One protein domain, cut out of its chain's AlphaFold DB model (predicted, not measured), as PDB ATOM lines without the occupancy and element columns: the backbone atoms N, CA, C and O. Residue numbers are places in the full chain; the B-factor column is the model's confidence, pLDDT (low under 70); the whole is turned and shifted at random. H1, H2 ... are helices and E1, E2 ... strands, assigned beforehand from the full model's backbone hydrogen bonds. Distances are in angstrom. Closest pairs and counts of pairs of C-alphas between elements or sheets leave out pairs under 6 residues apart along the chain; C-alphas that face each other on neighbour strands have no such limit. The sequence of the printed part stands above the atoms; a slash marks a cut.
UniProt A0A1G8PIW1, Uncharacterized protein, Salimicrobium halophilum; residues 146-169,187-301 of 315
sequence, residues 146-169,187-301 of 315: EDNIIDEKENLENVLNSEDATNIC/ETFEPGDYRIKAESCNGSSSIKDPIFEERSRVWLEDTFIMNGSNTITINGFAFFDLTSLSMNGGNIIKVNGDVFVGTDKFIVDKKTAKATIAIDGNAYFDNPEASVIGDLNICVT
ATOM      1  N   GLU A 146      21.643 -20.030  43.120       93.88
ATOM      2  CA  GLU A 146      20.730 -20.439  42.054       93.88
ATOM      3  C   GLU A 146      19.328 -20.783  42.578       93.88
ATOM      4  O   GLU A 146      18.351 -20.250  42.059       93.88
ATOM      5  N   ASP A 147      19.228 -21.619  43.618       90.06
ATOM      6  CA  ASP A 147      17.956 -22.028  44.228       90.06
ATOM      7  C   ASP A 147      17.216 -20.805  44.792       90.06
ATOM      8  O   ASP A 147      16.028 -20.652  44.544       90.06
ATOM      9  N   ASN A 148      17.921 -19.868  45.445       89.56
ATOM     10  CA  ASN A 148      17.302 -18.636  45.960       89.56
ATOM     11  C   ASN A 148      16.683 -17.783  44.846       89.56
ATOM     12  O   ASN A 148      15.583 -17.258  45.001       89.56
ATOM     13  N   ILE A 149      17.390 -17.627  43.722       95.00
ATOM     14  CA  ILE A 149      16.892 -16.849  42.579       95.00
ATOM     15  C   ILE A 149      15.690 -17.545  41.930       95.00
ATOM     16  O   ILE A 149      14.742 -16.871  41.517       95.00
ATOM     17  N   ILE A 150      15.718 -18.877  41.834       94.50
ATOM     18  CA  ILE A 150      14.610 -19.679  41.300       94.50
ATOM     19  C   ILE A 150      13.383 -19.571  42.212       94.50
ATOM     20  O   ILE A 150      12.299 -19.258  41.720       94.50
ATOM     21  N   ASP A 151      13.556 -19.740  43.523       91.69
ATOM     22  CA  ASP A 151      12.483 -19.625  44.513       91.69
ATOM     23  C   ASP A 151      11.862 -18.219  44.493       91.69
ATOM     24  O   ASP A 151      10.637 -18.069  44.514       91.69
ATOM     25  N   GLU A 152      12.682 -17.168  44.389       93.69
ATOM     26  CA  GLU A 152      12.187 -15.791  44.319       93.69
ATOM     27  C   GLU A 152      11.390 -15.529  43.030       93.69
ATOM     28  O   GLU A 152      10.343 -14.872  43.058       93.69
ATOM     29  N   LYS A 153      11.831 -16.105  41.905       94.94
ATOM     30  CA  LYS A 153      11.098 -16.087  40.633       94.94
ATOM     31  C   LYS A 153       9.747 -16.801  40.754       94.94
ATOM     32  O   LYS A 153       8.732 -16.228  40.355       94.94
ATOM     33  N   GLU A 154       9.699 -17.998  41.341       94.19
ATOM     34  CA  GLU A 154       8.447 -18.742  41.559       94.19
ATOM     35  C   GLU A 154       7.489 -17.992  42.499       94.19
ATOM     36  O   GLU A 154       6.284 -17.908  42.244       94.19
ATOM     37  N   ASN A 155       8.015 -17.384  43.565       91.31
ATOM     38  CA  ASN A 155       7.237 -16.545  44.474       91.31
ATOM     39  C   ASN A 155       6.610 -15.351  43.745       91.31
ATOM     40  O   ASN A 155       5.429 -15.060  43.950       91.31
ATOM     41  N   LEU A 156       7.367 -14.676  42.875       92.19
ATOM     42  CA  LEU A 156       6.867 -13.535  42.111       92.19
ATOM     43  C   LEU A 156       5.775 -13.941  41.106       92.19
ATOM     44  O   LEU A 156       4.758 -13.251  41.002       92.19
ATOM     45  N   GLU A 157       5.941 -15.076  40.420       92.88
ATOM     46  CA  GLU A 157       4.931 -15.641  39.510       92.88
ATOM     47  C   GLU A 157       3.626 -16.019  40.228       92.88
ATOM     48  O   GLU A 157       2.544 -15.879  39.659       92.88
ATOM     49  N   ASN A 158       3.715 -16.466  41.485       89.81
ATOM     50  CA  ASN A 158       2.553 -16.818  42.304       89.81
ATOM     51  C   ASN A 158       1.794 -15.596  42.844       89.81
ATOM     52  O   ASN A 158       0.601 -15.699  43.140       89.81
ATOM     53  N   VAL A 159       2.479 -14.459  43.015       89.06
ATOM     54  CA  VAL A 159       1.886 -13.224  43.553       89.06
ATOM     55  C   VAL A 159       1.273 -12.351  42.456       89.06
ATOM     56  O   VAL A 159       0.239 -11.728  42.697       89.06
ATOM     57  N   LEU A 160       1.897 -12.286  41.274       89.31
ATOM     58  CA  LEU A 160       1.503 -11.370  40.201       89.31
ATOM     59  C   LEU A 160       0.754 -12.075  39.066       89.31
ATOM     60  O   LEU A 160       1.294 -12.917  38.345       89.31
ATOM     61  N   ASN A 161      -0.465 -11.621  38.796       87.69
ATOM     62  CA  ASN A 161      -1.304 -12.138  37.724       87.69
ATOM     63  C   ASN A 161      -1.071 -11.324  36.440       87.69
ATOM     64  O   ASN A 161      -0.525 -10.220  36.460       87.69
ATOM     65  N   SER A 162      -1.526 -11.821  35.286       78.44
ATOM     66  CA  SER A 162      -1.390 -11.086  34.015       78.44
ATOM     67  C   SER A 162      -2.158  -9.758  33.994       78.44
ATOM     68  O   SER A 162      -1.841  -8.874  33.201       78.44
ATOM     69  N   GLU A 163      -3.172  -9.621  34.850       81.94
ATOM     70  CA  GLU A 163      -3.983  -8.407  34.997       81.94
ATOM     71  C   GLU A 163      -3.268  -7.299  35.791       81.94
ATOM     72  O   GLU A 163      -3.635  -6.133  35.658       81.94
ATOM     73  N   ASP A 164      -2.214  -7.633  36.545       82.44
ATOM     74  CA  ASP A 164      -1.435  -6.681  37.354       82.44
ATOM     75  C   ASP A 164      -0.358  -5.947  36.535       82.44
ATOM     76  O   ASP A 164       0.388  -5.108  37.048       82.44
ATOM     77  N   ALA A 165      -0.276  -6.254  35.238       82.69
ATOM     78  CA  ALA A 165       0.669  -5.647  34.320       82.69
ATOM     79  C   ALA A 165       0.461  -4.127  34.217       82.69
ATOM     80  O   ALA A 165      -0.518  -3.633  33.656       82.69
ATOM     81  N   THR A 166       1.435  -3.373  34.714       80.62
ATOM     82  CA  THR A 166       1.481  -1.919  34.603       80.62
ATOM     83  C   THR A 166       2.282  -1.527  33.368       80.62
ATOM     84  O   THR A 166       3.446  -1.899  33.207       80.62
ATOM     85  N   ASN A 167       1.671  -0.729  32.494       77.62
ATOM     86  CA  ASN A 167       2.376  -0.140  31.365       77.62
ATOM     87  C   ASN A 167       3.070   1.161  31.798       77.62
ATOM     88  O   ASN A 167       2.418   2.190  31.978       77.62
ATOM     89  N   ILE A 168       4.399   1.132  31.925       76.31
ATOM     90  CA  ILE A 168       5.208   2.313  32.296       76.31
ATOM     91  C   ILE A 168       5.177   3.425  31.233       76.31
ATOM     92  O   ILE A 168       5.552   4.562  31.507       76.31
ATOM     93  N   CYS A 169       4.725   3.117  30.013       69.88
ATOM     94  CA  CYS A 169       4.565   4.078  28.922       69.88
ATOM     95  C   CYS A 169       3.197   4.776  28.927       69.88
ATOM     96  O   CYS A 169       3.037   5.824  28.286       69.88
ATOM     97  N   GLU A 187      10.545   9.076  37.694       79.88
ATOM     98  CA  GLU A 187       9.443   8.339  38.316       79.88
ATOM     99  C   GLU A 187      10.012   7.322  39.310       79.88
ATOM    100  O   GLU A 187      10.687   6.374  38.921       79.88
ATOM    101  N   THR A 188       9.763   7.546  40.601       86.19
ATOM    102  CA  THR A 188      10.152   6.626  41.675       86.19
ATOM    103  C   THR A 188       8.955   5.771  42.084       86.19
ATOM    104  O   THR A 188       7.860   6.306  42.283       86.19
ATOM    105  N   PHE A 189       9.169   4.464  42.204       87.44
ATOM    106  CA  PHE A 189       8.199   3.468  42.647       87.44
ATOM    107  C   PHE A 189       8.577   3.015  44.060       87.44
ATOM    108  O   PHE A 189       9.743   2.713  44.308       87.44
ATOM    109  N   GLU A 190       7.601   3.011  44.969       85.44
ATOM    110  CA  GLU A 190       7.770   2.530  46.349       85.44
ATOM    111  C   GLU A 190       8.139   1.028  46.370       85.44
ATOM    112  O   GLU A 190       7.996   0.349  45.355       85.44
ATOM    113  N   PRO A 191       8.612   0.470  47.497       88.94
ATOM    114  CA  PRO A 191       8.888  -0.959  47.595       88.94
ATOM    115  C   PRO A 191       7.636  -1.805  47.334       88.94
ATOM    116  O   PRO A 191       6.584  -1.575  47.937       88.94
ATOM    117  N   GLY A 192       7.753  -2.812  46.469       86.62
ATOM    118  CA  GLY A 192       6.657  -3.728  46.163       86.62
ATOM    119  C   GLY A 192       6.899  -4.599  44.934       86.62
ATOM    120  O   GLY A 192       8.001  -4.641  44.383       86.62
ATOM    121  N   ASP A 193       5.833  -5.271  44.506       92.50
ATOM    122  CA  ASP A 193       5.851  -6.221  43.396       92.50
ATOM    123  C   ASP A 193       5.256  -5.579  42.147       92.50
ATOM    124  O   ASP A 193       4.144  -5.044  42.171       92.50
ATOM    125  N   TYR A 194       5.998  -5.631  41.045       92.00
ATOM    126  CA  TYR A 194       5.647  -4.940  39.814       92.00
ATOM    127  C   TYR A 194       5.770  -5.864  38.615       92.00
ATOM    128  O   TYR A 194       6.861  -6.318  38.286       92.00
ATOM    129  N   ARG A 195       4.667  -6.064  37.891       91.75
ATOM    130  CA  ARG A 195       4.687  -6.652  36.547       91.75
ATOM    131  C   ARG A 195       4.670  -5.525  35.532       91.75
ATOM    132  O   ARG A 195       3.717  -4.751  35.491       91.75
ATOM    133  N   ILE A 196       5.719  -5.394  34.732       89.06
ATOM    134  CA  ILE A 196       5.904  -4.272  33.816       89.06
ATOM    135  C   ILE A 196       5.876  -4.753  32.372       89.06
ATOM    136  O   ILE A 196       6.671  -5.597  31.963       89.06
ATOM    137  N   LYS A 197       5.010  -4.116  31.579       82.31
ATOM    138  CA  LYS A 197       5.021  -4.217  30.116       82.31
ATOM    139  C   LYS A 197       5.481  -2.890  29.524       82.31
ATOM    140  O   LYS A 197       5.031  -1.825  29.948       82.31
ATOM    141  N   ALA A 198       6.361  -2.942  28.528       68.88
ATOM    142  CA  ALA A 198       6.770  -1.767  27.755       68.88
ATOM    143  C   ALA A 198       6.543  -2.012  26.263       68.88
ATOM    144  O   ALA A 198       7.453  -1.905  25.432       68.88
ATOM    145  N   GLU A 199       5.289  -2.319  25.932       65.06
ATOM    146  CA  GLU A 199       4.809  -2.404  24.561       65.06
ATOM    147  C   GLU A 199       4.797  -0.995  23.947       65.06
ATOM    148  O   GLU A 199       3.796  -0.284  23.912       65.06
ATOM    149  N   SER A 200       5.957  -0.567  23.455       53.28
ATOM    150  CA  SER A 200       6.129   0.639  22.651       53.28
ATOM    151  C   SER A 200       5.837   1.952  23.406       53.28
ATOM    152  O   SER A 200       4.759   2.548  23.357       53.28
ATOM    153  N   CYS A 201       6.893   2.530  23.975       58.75
ATOM    154  CA  CYS A 201       6.966   3.968  24.241       58.75
ATOM    155  C   CYS A 201       7.123   4.773  22.934       58.75
ATOM    156  O   CYS A 201       8.030   5.590  22.768       58.75
ATOM    157  N   ASN A 202       6.254   4.511  21.952       49.41
ATOM    158  CA  ASN A 202       6.259   5.151  20.642       49.41
ATOM    159  C   ASN A 202       5.556   6.511  20.719       49.41
ATOM    160  O   ASN A 202       4.441   6.719  20.251       49.41
ATOM    161  N   GLY A 203       6.236   7.461  21.342       51.28
ATOM    162  CA  GLY A 203       5.846   8.857  21.421       51.28
ATOM    163  C   GLY A 203       6.955   9.624  22.118       51.28
ATOM    164  O   GLY A 203       7.746   9.046  22.848       51.28
ATOM    165  N   SER A 204       7.024  10.938  21.939       49.66
ATOM    166  CA  SER A 204       7.981  11.821  22.631       49.66
ATOM    167  C   SER A 204       7.926  11.768  24.175       49.66
ATOM    168  O   SER A 204       8.647  12.503  24.848       49.66
ATOM    169  N   SER A 205       7.074  10.918  24.748       51.72
ATOM    170  CA  SER A 205       7.126  10.421  26.117       51.72
ATOM    171  C   SER A 205       8.227   9.365  26.260       51.72
ATOM    172  O   SER A 205       7.961   8.169  26.295       51.72
ATOM    173  N   SER A 206       9.475   9.826  26.337       56.12
ATOM    174  CA  SER A 206      10.577   9.043  26.905       56.12
ATOM    175  C   SER A 206      10.160   8.506  28.281       56.12
ATOM    176  O   SER A 206       9.727   9.314  29.109       56.12
ATOM    177  N   ILE A 207      10.313   7.202  28.537       60.12
ATOM    178  CA  ILE A 207      10.395   6.663  29.905       60.12
ATOM    179  C   ILE A 207      11.484   7.468  30.608       60.12
ATOM    180  O   ILE A 207      12.647   7.365  30.232       60.12
ATOM    181  N   LYS A 208      11.118   8.345  31.545       70.50
ATOM    182  CA  LYS A 208      12.108   9.158  32.257       70.50
ATOM    183  C   LYS A 208      12.606   8.377  33.454       70.50
ATOM    184  O   LYS A 208      12.079   8.514  34.550       70.50
ATOM    185  N   ASP A 209      13.606   7.565  33.162       85.12
ATOM    186  CA  ASP A 209      14.504   6.919  34.104       85.12
ATOM    187  C   ASP A 209      13.826   6.368  35.377       85.12
ATOM    188  O   ASP A 209      14.041   6.916  36.458       85.12
ATOM    189  N   PRO A 210      12.944   5.355  35.277       89.38
ATOM    190  CA  PRO A 210      12.184   4.862  36.413       89.38
ATOM    191  C   PRO A 210      13.118   4.210  37.427       89.38
ATOM    192  O   PRO A 210      14.043   3.477  37.061       89.38
ATOM    193  N   ILE A 211      12.852   4.475  38.703       92.88
ATOM    194  CA  ILE A 211      13.604   3.935  39.834       92.88
ATOM    195  C   ILE A 211      12.638   3.168  40.729       92.88
ATOM    196  O   ILE A 211      11.744   3.768  41.316       92.88
ATOM    197  N   PHE A 212      12.842   1.865  40.863       92.31
ATOM    198  CA  PHE A 212      12.148   1.029  41.839       92.31
ATOM    199  C   PHE A 212      12.985   0.984  43.120       92.31
ATOM    200  O   PHE A 212      14.174   0.661  43.057       92.31
ATOM    201  N   GLU A 213      12.412   1.396  44.252       90.25
ATOM    202  CA  GLU A 213      13.110   1.492  45.543       90.25
ATOM    203  C   GLU A 213      13.534   0.126  46.097       90.25
ATOM    204  O   GLU A 213      13.179  -0.915  45.549       90.25
ATOM    205  N   GLU A 214      14.345   0.133  47.162       85.50
ATOM    206  CA  GLU A 214      14.874  -1.082  47.791       85.50
ATOM    207  C   GLU A 214      13.772  -2.098  48.115       85.50
ATOM    208  O   GLU A 214      12.688  -1.726  48.563       85.50
ATOM    209  N   ARG A 215      14.084  -3.390  47.954       85.94
ATOM    210  CA  ARG A 215      13.153  -4.522  48.141       85.94
ATOM    211  C   ARG A 215      12.029  -4.588  47.105       85.94
ATOM    212  O   ARG A 215      11.049  -5.294  47.327       85.94
ATOM    213  N   SER A 216      12.155  -3.883  45.982       91.00
ATOM    214  CA  SER A 216      11.226  -4.064  44.866       91.00
ATOM    215  C   SER A 216      11.502  -5.368  44.126       91.00
ATOM    216  O   SER A 216      12.660  -5.755  43.954       91.00
ATOM    217  N   ARG A 217      10.441  -6.011  43.638       95.69
ATOM    218  CA  ARG A 217      10.517  -7.202  42.786       95.69
ATOM    219  C   ARG A 217       9.853  -6.900  41.457       95.69
ATOM    220  O   ARG A 217       8.656  -6.620  41.401       95.69
ATOM    221  N   VAL A 218      10.641  -6.882  40.390       95.75
ATOM    222  CA  VAL A 218      10.198  -6.378  39.087       95.75
ATOM    223  C   VAL A 218      10.223  -7.491  38.053       95.75
ATOM    224  O   VAL A 218      11.283  -7.955  37.652       95.75
ATOM    225  N   TRP A 219       9.047  -7.873  37.570       95.06
ATOM    226  CA  TRP A 219       8.860  -8.788  36.453       95.06
ATOM    227  C   TRP A 219       8.713  -7.993  35.153       95.06
ATOM    228  O   TRP A 219       7.699  -7.330  34.930       95.06
ATOM    229  N   LEU A 220       9.727  -8.044  34.288       92.50
ATOM    230  CA  LEU A 220       9.657  -7.528  32.921       92.50
ATOM    231  C   LEU A 220       9.166  -8.644  31.997       92.50
ATOM    232  O   LEU A 220       9.842  -9.663  31.871       92.50
ATOM    233  N   GLU A 221       8.022  -8.445  31.346       89.25
ATOM    234  CA  GLU A 221       7.382  -9.470  30.510       89.25
ATOM    235  C   GLU A 221       7.240  -9.026  29.041       89.25
ATOM    236  O   GLU A 221       7.193  -7.830  28.726       89.25
ATOM    237  N   ASP A 222       7.103 -10.007  28.147       87.69
ATOM    238  CA  ASP A 222       6.734  -9.857  26.740       87.69
ATOM    239  C   ASP A 222       7.783  -9.079  25.933       87.69
ATOM    240  O   ASP A 222       8.935  -9.496  25.820       87.69
ATOM    241  N   THR A 223       7.381  -8.009  25.251       85.62
ATOM    242  CA  THR A 223       8.254  -7.199  24.405       85.62
ATOM    243  C   THR A 223       8.581  -5.901  25.124       85.62
ATOM    244  O   THR A 223       7.697  -5.097  25.423       85.62
ATOM    245  N   PHE A 224       9.872  -5.663  25.334       85.62
ATOM    246  CA  PHE A 224      10.379  -4.478  26.009       85.62
ATOM    247  C   PHE A 224      11.142  -3.589  25.023       85.62
ATOM    248  O   PHE A 224      12.179  -3.979  24.481       85.62
ATOM    249  N   ILE A 225      10.628  -2.384  24.752       83.56
ATOM    250  CA  ILE A 225      11.230  -1.456  23.780       83.56
ATOM    251  C   ILE A 225      11.662  -0.164  24.471       83.56
ATOM    252  O   ILE A 225      10.830   0.641  24.891       83.56
ATOM    253  N   MET A 226      12.971   0.089  24.489       81.56
ATOM    254  CA  MET A 226      13.572   1.344  24.941       81.56
ATOM    255  C   MET A 226      14.175   2.106  23.760       81.56
ATOM    256  O   MET A 226      14.986   1.574  23.004       81.56
ATOM    257  N   ASN A 227      13.820   3.383  23.620       80.81
ATOM    258  CA  ASN A 227      14.349   4.271  22.583       80.81
ATOM    259  C   ASN A 227      14.958   5.527  23.221       80.81
ATOM    260  O   ASN A 227      14.353   6.117  24.112       80.81
ATOM    261  N   GLY A 228      16.105   5.990  22.722       82.38
ATOM    262  CA  GLY A 228      16.800   7.175  23.235       82.38
ATOM    263  C   GLY A 228      17.940   6.820  24.190       82.38
ATOM    264  O   GLY A 228      18.752   5.954  23.881       82.38
ATOM    265  N   SER A 229      18.033   7.519  25.318       85.12
ATOM    266  CA  SER A 229      19.081   7.311  26.324       85.12
ATOM    267  C   SER A 229      18.458   7.307  27.718       85.12
ATOM    268  O   SER A 229      18.639   8.266  28.464       85.12
ATOM    269  N   ASN A 230      17.661   6.279  28.021       84.88
ATOM    270  CA  ASN A 230      16.956   6.156  29.302       84.88
ATOM    271  C   ASN A 230      17.604   5.086  30.186       84.88
ATOM    272  O   ASN A 230      18.180   4.126  29.672       84.88
ATOM    273  N   THR A 231      17.454   5.222  31.497       89.56
ATOM    274  CA  THR A 231      17.999   4.314  32.510       89.56
ATOM    275  C   THR A 231      16.900   3.775  33.412       89.56
ATOM    276  O   THR A 231      16.315   4.522  34.179       89.56
ATOM    277  N   ILE A 232      16.643   2.474  33.386       92.00
ATOM    278  CA  ILE A 232      15.769   1.827  34.371       92.00
ATOM    279  C   ILE A 232      16.645   1.372  35.531       92.00
ATOM    280  O   ILE A 232      17.651   0.713  35.290       92.00
ATOM    281  N   THR A 233      16.283   1.723  36.764       95.12
ATOM    282  CA  THR A 233      16.985   1.266  37.973       95.12
ATOM    283  C   THR A 233      16.047   0.433  38.835       95.12
ATOM    284  O   THR A 233      14.990   0.917  39.225       95.12
ATOM    285  N   ILE A 234      16.440  -0.796  39.155       96.31
ATOM    286  CA  ILE A 234      15.690  -1.724  40.007       96.31
ATOM    287  C   ILE A 234      16.538  -2.006  41.247       96.31
ATOM    288  O   ILE A 234      17.626  -2.556  41.112       96.31
ATOM    289  N   ASN A 235      16.089  -1.606  42.441       94.06
ATOM    290  CA  ASN A 235      16.791  -1.893  43.697       94.06
ATOM    291  C   ASN A 235      16.132  -3.091  44.399       94.06
ATOM    292  O   ASN A 235      15.222  -2.935  45.212       94.06
ATOM    293  N   GLY A 236      16.570  -4.299  44.068       94.50
ATOM    294  CA  GLY A 236      15.971  -5.540  44.547       94.50
ATOM    295  C   GLY A 236      16.048  -6.625  43.482       94.50
ATOM    296  O   GLY A 236      17.032  -6.703  42.753       94.50
ATOM    297  N   PHE A 237      15.007  -7.445  43.389       97.50
ATOM    298  CA  PHE A 237      14.964  -8.586  42.482       97.50
ATOM    299  C   PHE A 237      14.389  -8.207  41.113       97.50
ATOM    300  O   PHE A 237      13.402  -7.465  41.032       97.50
ATOM    301  N   ALA A 238      14.952  -8.750  40.033       97.50
ATOM    302  CA  ALA A 238      14.371  -8.627  38.700       97.50
ATOM    303  C   ALA A 238      14.175  -9.984  38.012       97.50
ATOM    304  O   ALA A 238      15.076 -10.815  37.965       97.50
ATOM    305  N   PHE A 239      13.010 -10.170  37.399       96.12
ATOM    306  CA  PHE A 239      12.693 -11.321  36.565       96.12
ATOM    307  C   PHE A 239      12.467 -10.859  35.124       96.12
ATOM    308  O   PHE A 239      11.523 -10.122  34.838       96.12
ATOM    309  N   PHE A 240      13.349 -11.258  34.210       94.00
ATOM    310  CA  PHE A 240      13.237 -10.956  32.785       94.00
ATOM    311  C   PHE A 240      12.636 -12.151  32.045       94.00
ATOM    312  O   PHE A 240      13.354 -13.067  31.651       94.00
ATOM    313  N   ASP A 241      11.327 -12.106  31.819       92.19
ATOM    314  CA  ASP A 241      10.576 -13.049  30.984       92.19
ATOM    315  C   ASP A 241      10.240 -12.388  29.640       92.19
ATOM    316  O   ASP A 241       9.095 -12.051  29.323       92.19
ATOM    317  N   LEU A 242      11.286 -12.070  28.879       87.88
ATOM    318  CA  LEU A 242      11.167 -11.259  27.673       87.88
ATOM    319  C   LEU A 242      11.200 -12.118  26.406       87.88
ATOM    320  O   LEU A 242      12.152 -12.840  26.128       87.88
ATOM    321  N   THR A 243      10.192 -11.921  25.562       86.44
ATOM    322  CA  THR A 243      10.143 -12.417  24.176       86.44
ATOM    323  C   THR A 243      10.947 -11.561  23.195       86.44
ATOM    324  O   THR A 243      11.238 -11.983  22.080       86.44
ATOM    325  N   SER A 244      11.248 -10.312  23.556       84.00
ATOM    326  CA  SER A 244      12.073  -9.412  22.751       84.00
ATOM    327  C   SER A 244      12.517  -8.224  23.597       84.00
ATOM    328  O   SER A 244      11.687  -7.562  24.219       84.00
ATOM    329  N   LEU A 245      13.802  -7.871  23.527       85.62
ATOM    330  CA  LEU A 245      14.346  -6.635  24.086       85.62
ATOM    331  C   LEU A 245      14.950  -5.779  22.966       85.62
ATOM    332  O   LEU A 245      15.991  -6.096  22.396       85.62
ATOM    333  N   SER A 246      14.325  -4.644  22.666       85.19
ATOM    334  CA  SER A 246      14.848  -3.677  21.695       85.19
ATOM    335  C   SER A 246      15.346  -2.433  22.421       85.19
ATOM    336  O   SER A 246      14.544  -1.623  22.885       85.19
ATOM    337  N   MET A 247      16.662  -2.223  22.452       83.06
ATOM    338  CA  MET A 247      17.286  -1.035  23.048       83.06
ATOM    339  C   MET A 247      17.952  -0.182  21.961       83.06
ATOM    340  O   MET A 247      19.110  -0.388  21.594       83.06
ATOM    341  N   ASN A 248      17.234   0.826  21.468       81.56
ATOM    342  CA  ASN A 248      17.737   1.753  20.455       81.56
ATOM    343  C   ASN A 248      18.296   3.020  21.114       81.56
ATOM    344  O   ASN A 248      17.536   3.870  21.579       81.56
ATOM    345  N   GLY A 249      19.620   3.168  21.126       82.00
ATOM    346  CA  GLY A 249      20.346   4.303  21.700       82.00
ATOM    347  C   GLY A 249      21.172   3.936  22.942       82.00
ATOM    348  O   GLY A 249      21.613   2.797  23.095       82.00
ATOM    349  N   GLY A 250      21.453   4.913  23.805       84.69
ATOM    350  CA  GLY A 250      22.276   4.742  25.011       84.69
ATOM    351  C   GLY A 250      21.460   4.322  26.230       84.69
ATOM    352  O   GLY A 250      21.556   4.983  27.257       84.69
ATOM    353  N   ASN A 251      20.597   3.315  26.087       86.75
ATOM    354  CA  ASN A 251      19.717   2.872  27.169       86.75
ATOM    355  C   ASN A 251      20.455   1.970  28.166       86.75
ATOM    356  O   ASN A 251      21.338   1.207  27.773       86.75
ATOM    357  N   ILE A 252      20.063   2.019  29.434       90.38
ATOM    358  CA  ILE A 252      20.652   1.217  30.506       90.38
ATOM    359  C   ILE A 252      19.528   0.570  31.320       90.38
ATOM    360  O   ILE A 252      18.552   1.233  31.665       90.38
ATOM    361  N   ILE A 253      19.663  -0.714  31.641       92.94
ATOM    362  CA  ILE A 253      18.894  -1.360  32.712       92.94
ATOM    363  C   ILE A 253      19.894  -1.690  33.812       92.94
ATOM    364  O   ILE A 253      20.842  -2.432  33.578       92.94
ATOM    365  N   LYS A 254      19.726  -1.093  34.986       95.69
ATOM    366  CA  LYS A 254      20.571  -1.310  36.155       95.69
ATOM    367  C   LYS A 254      19.760  -2.037  37.219       95.69
ATOM    368  O   LYS A 254      18.717  -1.534  37.629       95.69
ATOM    369  N   VAL A 255      20.248  -3.182  37.674       97.19
ATOM    370  CA  VAL A 255      19.672  -3.928  38.795       97.19
ATOM    371  C   VAL A 255      20.678  -3.922  39.937       97.19
ATOM    372  O   VAL A 255      21.817  -4.318  39.730       97.19
ATOM    373  N   ASN A 256      20.280  -3.425  41.105       95.88
ATOM    374  CA  ASN A 256      21.047  -3.498  42.348       95.88
ATOM    375  C   ASN A 256      20.414  -4.593  43.217       95.88
ATOM    376  O   ASN A 256      19.547  -4.302  44.045       95.88
ATOM    377  N   GLY A 257      20.777  -5.840  42.938       95.25
ATOM    378  CA  GLY A 257      20.201  -7.060  43.495       95.25
ATOM    379  C   GLY A 257      20.227  -8.206  42.481       95.25
ATOM    380  O   GLY A 257      20.884  -8.107  41.439       95.25
ATOM    381  N   ASP A 258      19.530  -9.295  42.799       97.44
ATOM    382  CA  ASP A 258      19.593 -10.529  42.018       97.44
ATOM    383  C   ASP A 258      18.642 -10.534  40.812       97.44
ATOM    384  O   ASP A 258      17.598  -9.868  40.801       97.44
ATOM    385  N   VAL A 259      18.998 -11.302  39.779       97.50
ATOM    386  CA  VAL A 259      18.240 -11.372  38.523       97.50
ATOM    387  C   VAL A 259      18.026 -12.807  38.058       97.50
ATOM    388  O   VAL A 259      18.973 -13.583  37.970       97.50
ATOM    389  N   PHE A 260      16.799 -13.120  37.642       96.75
ATOM    390  CA  PHE A 260      16.495 -14.274  36.795       96.75
ATOM    391  C   PHE A 260      16.274 -13.815  35.347       96.75
ATOM    392  O   PHE A 260      15.457 -12.927  35.092       96.75
ATOM    393  N   VAL A 261      16.956 -14.433  34.381       94.00
ATOM    394  CA  VAL A 261      16.829 -14.132  32.947       94.00
ATOM    395  C   VAL A 261      16.348 -15.363  32.183       94.00
ATOM    396  O   VAL A 261      17.104 -16.315  31.993       94.00
ATOM    397  N   GLY A 262      15.115 -15.320  31.677       91.00
ATOM    398  CA  GLY A 262      14.625 -16.275  30.682       91.00
ATOM    399  C   GLY A 262      15.256 -15.979  29.321       91.00
ATOM    400  O   GLY A 262      15.021 -14.913  28.747       91.00
ATOM    401  N   THR A 263      16.103 -16.880  28.810       76.50
ATOM    402  CA  THR A 263      16.849 -16.637  27.554       76.50
ATOM    403  C   THR A 263      16.238 -17.305  26.319       76.50
ATOM    404  O   THR A 263      16.613 -16.967  25.197       76.50
ATOM    405  N   ASP A 264      15.245 -18.181  26.499       70.19
ATOM    406  CA  ASP A 264      14.636 -19.025  25.458       70.19
ATOM    407  C   ASP A 264      13.980 -18.243  24.302       70.19
ATOM    408  O   ASP A 264      13.768 -18.790  23.216       70.19
ATOM    409  N   LYS A 265      13.662 -16.960  24.510       62.56
ATOM    410  CA  LYS A 265      12.996 -16.102  23.513       62.56
ATOM    411  C   LYS A 265      13.658 -14.743  23.342       62.56
ATOM    412  O   LYS A 265      13.073 -13.848  22.744       62.56
ATOM    413  N   PHE A 266      14.873 -14.558  23.837       67.56
ATOM    414  CA  PHE A 266      15.428 -13.222  23.972       67.56
ATOM    415  C   PHE A 266      16.009 -12.685  22.648       67.56
ATOM    416  O   PHE A 266      17.184 -12.864  22.333       67.56
ATOM    417  N   ILE A 267      15.183 -12.000  21.847       69.69
ATOM    418  CA  ILE A 267      15.634 -11.324  20.619       69.69
ATOM    419  C   ILE A 267      16.138  -9.922  20.962       69.69
ATOM    420  O   ILE A 267      15.373  -9.090  21.456       69.69
ATOM    421  N   VAL A 268      17.403  -9.636  20.638       67.12
ATOM    422  CA  VAL A 268      18.013  -8.321  20.871       67.12
ATOM    423  C   VAL A 268      18.178  -7.546  19.569       67.12
ATOM    424  O   VAL A 268      19.070  -7.831  18.773       67.12
ATOM    425  N   ASP A 269      17.361  -6.510  19.360       67.75
ATOM    426  CA  ASP A 269      17.602  -5.529  18.290       67.75
ATOM    427  C   ASP A 269      18.470  -4.387  18.842       67.75
ATOM    428  O   ASP A 269      17.981  -3.438  19.465       67.75
ATOM    429  N   LYS A 270      19.790  -4.503  18.650       63.00
ATOM    430  CA  LYS A 270      20.761  -3.450  18.978       63.00
ATOM    431  C   LYS A 270      21.119  -2.645  17.742       63.00
ATOM    432  O   LYS A 270      21.934  -3.059  16.921       63.00
ATOM    433  N   LYS A 271      20.629  -1.409  17.677       62.12
ATOM    434  CA  LYS A 271      21.063  -0.447  16.643       62.12
ATOM    435  C   LYS A 271      22.288   0.370  17.045       62.12
ATOM    436  O   LYS A 271      22.875   1.048  16.205       62.12
ATOM    437  N   THR A 272      22.696   0.318  18.315       62.09
ATOM    438  CA  THR A 272      23.800   1.128  18.855       62.09
ATOM    439  C   THR A 272      24.583   0.386  19.936       62.09
ATOM    440  O   THR A 272      23.995  -0.153  20.867       62.09
ATOM    441  N   ALA A 273      25.915   0.456  19.882       63.62
ATOM    442  CA  ALA A 273      26.851  -0.224  20.793       63.62
ATOM    443  C   ALA A 273      26.850   0.267  22.263       63.62
ATOM    444  O   ALA A 273      27.796  -0.000  22.994       63.62
ATOM    445  N   LYS A 274      25.845   1.040  22.691       72.94
ATOM    446  CA  LYS A 274      25.790   1.694  24.013       72.94
ATOM    447  C   LYS A 274      24.663   1.196  24.920       72.94
ATOM    448  O   LYS A 274      24.542   1.702  26.028       72.94
ATOM    449  N   ALA A 275      23.826   0.274  24.447       81.25
ATOM    450  CA  ALA A 275      22.794  -0.337  25.272       81.25
ATOM    451  C   ALA A 275      23.433  -1.348  26.235       81.25
ATOM    452  O   ALA A 275      24.177  -2.204  25.756       81.25
ATOM    453  N   THR A 276      23.143  -1.261  27.535       89.19
ATOM    454  CA  THR A 276      23.788  -2.075  28.584       89.19
ATOM    455  C   THR A 276      22.773  -2.564  29.613       89.19
ATOM    456  O   THR A 276      21.860  -1.824  29.979       89.19
ATOM    457  N   ILE A 277      22.960  -3.786  30.109       92.44
ATOM    458  CA  ILE A 277      22.283  -4.296  31.304       92.44
ATOM    459  C   ILE A 277      23.370  -4.525  32.359       92.44
ATOM    460  O   ILE A 277      24.307  -5.281  32.122       92.44
ATOM    461  N   ALA A 278      23.290  -3.834  33.488       94.69
ATOM    462  CA  ALA A 278      24.266  -3.932  34.567       94.69
ATOM    463  C   ALA A 278      23.599  -4.532  35.803       94.69
ATOM    464  O   ALA A 278      22.607  -3.979  36.282       94.69
ATOM    465  N   ILE A 279      24.139  -5.643  36.297       96.44
ATOM    466  CA  ILE A 279      23.605  -6.381  37.442       96.44
ATOM    467  C   ILE A 279      24.631  -6.309  38.571       96.44
ATOM    468  O   ILE A 279      25.741  -6.832  38.448       96.44
ATOM    469  N   ASP A 280      24.261  -5.619  39.646       95.25
ATOM    470  CA  ASP A 280      25.015  -5.541  40.890       95.25
ATOM    471  C   ASP A 280      24.426  -6.522  41.915       95.25
ATOM    472  O   ASP A 280      23.661  -6.129  42.794       95.25
ATOM    473  N   GLY A 281      24.697  -7.810  41.701       93.94
ATOM    474  CA  GLY A 281      24.115  -8.954  42.408       93.94
ATOM    475  C   GLY A 281      24.380 -10.258  41.650       93.94
ATOM    476  O   GLY A 281      25.216 -10.284  40.737       93.94
ATOM    477  N   ASN A 282      23.688 -11.338  42.011       96.12
ATOM    478  CA  ASN A 282      23.779 -12.633  41.339       96.12
ATOM    479  C   ASN A 282      22.808 -12.702  40.144       96.12
ATOM    480  O   ASN A 282      21.754 -12.069  40.137       96.12
ATOM    481  N   ALA A 283      23.149 -13.471  39.111       96.44
ATOM    482  CA  ALA A 283      22.329 -13.603  37.910       96.44
ATOM    483  C   ALA A 283      22.180 -15.068  37.494       96.44
ATOM    484  O   ALA A 283      23.160 -15.732  37.158       96.44
ATOM    485  N   TYR A 284      20.945 -15.560  37.466       96.06
ATOM    486  CA  TYR A 284      20.614 -16.868  36.919       96.06
ATOM    487  C   TYR A 284      20.068 -16.719  35.501       96.06
ATOM    488  O   TYR A 284      19.088 -16.013  35.270       96.06
ATOM    489  N   PHE A 285      20.682 -17.410  34.550       94.06
ATOM    490  CA  PHE A 285      20.225 -17.489  33.170       94.06
ATOM    491  C   PHE A 285      19.593 -18.856  32.942       94.06
ATOM    492  O   PHE A 285      20.259 -19.882  33.093       94.06
ATOM    493  N   ASP A 286      18.321 -18.881  32.560       93.31
ATOM    494  CA  ASP A 286      17.654 -20.125  32.192       93.31
ATOM    495  C   ASP A 286      18.050 -20.512  30.764       93.31
ATOM    496  O   ASP A 286      17.777 -19.773  29.815       93.31
ATOM    497  N   ASN A 287      18.718 -21.661  30.631       88.06
ATOM    498  CA  ASN A 287      19.244 -22.219  29.379       88.06
ATOM    499  C   ASN A 287      20.117 -21.245  28.556       88.06
ATOM    500  O   ASN A 287      19.809 -20.989  27.392       88.06
ATOM    501  N   PRO A 288      21.225 -20.719  29.115       81.31
ATOM    502  CA  PRO A 288      22.000 -19.650  28.495       81.31
ATOM    503  C   PRO A 288      22.583 -20.061  27.136       81.31
ATOM    504  O   PRO A 288      23.552 -20.820  27.054       81.31
ATOM    505  N   GLU A 289      22.049 -19.506  26.047       82.62
ATOM    506  CA  GLU A 289      22.701 -19.591  24.740       82.62
ATOM    507  C   GLU A 289      23.796 -18.520  24.623       82.62
ATOM    508  O   GLU A 289      23.537 -17.316  24.683       82.62
ATOM    509  N   ALA A 290      25.042 -18.950  24.392       78.25
ATOM    510  CA  ALA A 290      26.200 -18.053  24.308       78.25
ATOM    511  C   ALA A 290      26.045 -16.936  23.254       78.25
ATOM    512  O   ALA A 290      26.585 -15.845  23.434       78.25
ATOM    513  N   SER A 291      25.305 -17.184  22.166       78.44
ATOM    514  CA  SER A 291      24.986 -16.170  21.152       78.44
ATOM    515  C   SER A 291      24.087 -15.064  21.696       78.44
ATOM    516  O   SER A 291      24.389 -13.891  21.501       78.44
ATOM    517  N   VAL A 292      23.026 -15.427  22.421       74.00
ATOM    518  CA  VAL A 292      22.065 -14.480  23.010       74.00
ATOM    519  C   VAL A 292      22.754 -13.610  24.059       74.00
ATOM    520  O   VAL A 292      22.591 -12.391  24.081       74.00
ATOM    521  N   ILE A 293      23.586 -14.234  24.892       77.12
ATOM    522  CA  ILE A 293      24.350 -13.547  25.930       77.12
ATOM    523  C   ILE A 293      25.431 -12.639  25.342       77.12
ATOM    524  O   ILE A 293      25.580 -11.512  25.799       77.12
ATOM    525  N   GLY A 294      26.169 -13.084  24.321       72.69
ATOM    526  CA  GLY A 294      27.182 -12.252  23.663       72.69
ATOM    527  C   GLY A 294      26.583 -11.035  22.951       72.69
ATOM    528  O   GLY A 294      27.192  -9.961  22.918       72.69
ATOM    529  N   ASP A 295      25.362 -11.179  22.432       74.50
ATOM    530  CA  ASP A 295      24.597 -10.083  21.845       74.50
ATOM    531  C   ASP A 295      24.020  -9.144  22.901       74.50
ATOM    532  O   ASP A 295      23.664  -8.013  22.573       74.50
ATOM    533  N   LEU A 296      23.977  -9.540  24.172       72.31
ATOM    534  CA  LEU A 296      23.619  -8.708  25.310       72.31
ATOM    535  C   LEU A 296      24.877  -8.069  25.900       72.31
ATOM    536  O   LEU A 296      25.875  -8.711  26.176       72.31
ATOM    537  N   ASN A 297      24.860  -6.752  26.103       85.62
ATOM    538  CA  ASN A 297      25.988  -6.087  26.763       85.62
ATOM    539  C   ASN A 297      25.673  -6.150  28.256       85.62
ATOM    540  O   ASN A 297      25.312  -5.137  28.855       85.62
ATOM    541  N   ILE A 298      25.625  -7.381  28.766       90.44
ATOM    542  CA  ILE A 298      25.359  -7.695  30.162       90.44
ATOM    543  C   ILE A 298      26.686  -7.725  30.900       90.44
ATOM    544  O   ILE A 298      27.676  -8.252  30.395       90.44
ATOM    545  N   CYS A 299      26.686  -7.189  32.112       92.81
ATOM    546  CA  CYS A 299      27.724  -7.453  33.089       92.81
ATOM    547  C   CYS A 299      27.087  -7.825  34.433       92.81
ATOM    548  O   CYS A 299      25.973  -7.381  34.729       92.81
ATOM    549  N   VAL A 300      27.791  -8.632  35.227       94.44
ATOM    550  CA  VAL A 300      27.330  -9.135  36.535       94.44
ATOM    551  C   VAL A 300      28.467  -8.999  37.550       94.44
ATOM    552  O   VAL A 300      29.593  -9.393  37.252       94.44
ATOM    553  N   THR A 301      28.231  -8.406  38.722       94.69
ATOM    554  CA  THR A 301      29.258  -8.319  39.786       94.69
ATOM    555  C   THR A 301      29.303  -9.557  40.685       94.69
ATOM    556  O   THR A 301      30.395  -9.900  41.141       94.69
TER     557      THR A 301
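What this domain is: This is residues 146 to 169 and 187 to 301 of the 315 residues of an uncharacterized protein of Salimicrobium halophilum (UniProt A0A1G8PIW1). The chain is wound as a solenoid of stacked, roughly three-sided turns, their parallel strands side by side, with H1 across the outside of one side. E1 and E2 lie toward one end of the stack; E3 and E4 each wrap round most of a turn, E5 and E6 with residues 263 to 275 wind another, and E7, E8 and H2 the next, with E9 at the other end. The printed part has 139 residues, with two named helices and nine named strands: along the chain H1 comes first, then the strands E1 to E8, then H2, and E9 last; the nine strands form one branched sheet whose neighbour pairs are parallel, and the class is mixed, helices and strands. It is compact and rounded, with a radius of gyration of the C-alphas of 13.8 A and spans of 36 by 34 by 26 A.

Where its parts are: The longest strand is E4, residues 231 to 249, 11.1 A from first to last C-alpha; it bends by 169 degrees at residue 237. E3, residues 211 to 228, spans 17.2 A and bends by 162 degrees at residue 214. E2 is residues 193 to 198, 16.3 A, and E1 is 165 to 167. E5, 252 to 256, and E7, 276 to 280, each span 12.8 A. E6 is 259 to 262, E8 283 to 286 and E9 298 to 300, with C-alpha 300 at (27.330, -9.135, 36.535). H1, residues 146 to 159, spans 20.2 A and starts at C-alpha (20.730, -20.439, 42.054); H2 is 290 to 295.

How they stand to each other: The sheet is twisted. E3 lies on one side of E4, with N 218 and O 237 2.9 A apart. On the other side are E5, beside residues 231 to 236 of E4 (N 234 and O 254, 2.8 A), and E6, beside 237 to 241 (N 240 and O 260, 2.8 A). E2 is parallel to E3 (N 196 and O 219, 2.8 A), and E1 to E2 (N 166 and O 195, 2.8 A). E7 is parallel to E5 (N 278 and O 253, 2.8 A), E9 to E7 (N 279 and O 299, 3.0 A), and E8 to E6 (N 261 and O 284, 2.8 A). E1, E8 and E9 are edge strands. H1 is on the sheet at a height of 8.6 A, across the strands at 77 degrees to E3 on the local plane; it is over E3, and only just over E4 and E6, with 3 of its C-alphas falling on each. The closest C-alphas of H1 and E6 are those of Ile 149 and Phe 260, 6.3 A apart. H2 is not on the sheet and is apart from H1. In H1 and H2 every O i to N i+4 pair is within hydrogen-bond range.

The domain as a whole: The C-alphas farthest apart, of Asp 147 and Ser 204, are 41.4 A apart. Residues 170 to 186 are not printed, and C-alphas 169 and 187 are 11.4 A apart across the cut. The links E2 to E3 and E6 to E7 are long. Mean pLDDT of the printed part is 84.4; residues 169, 198 to 207 and 265 to 273 are under 70.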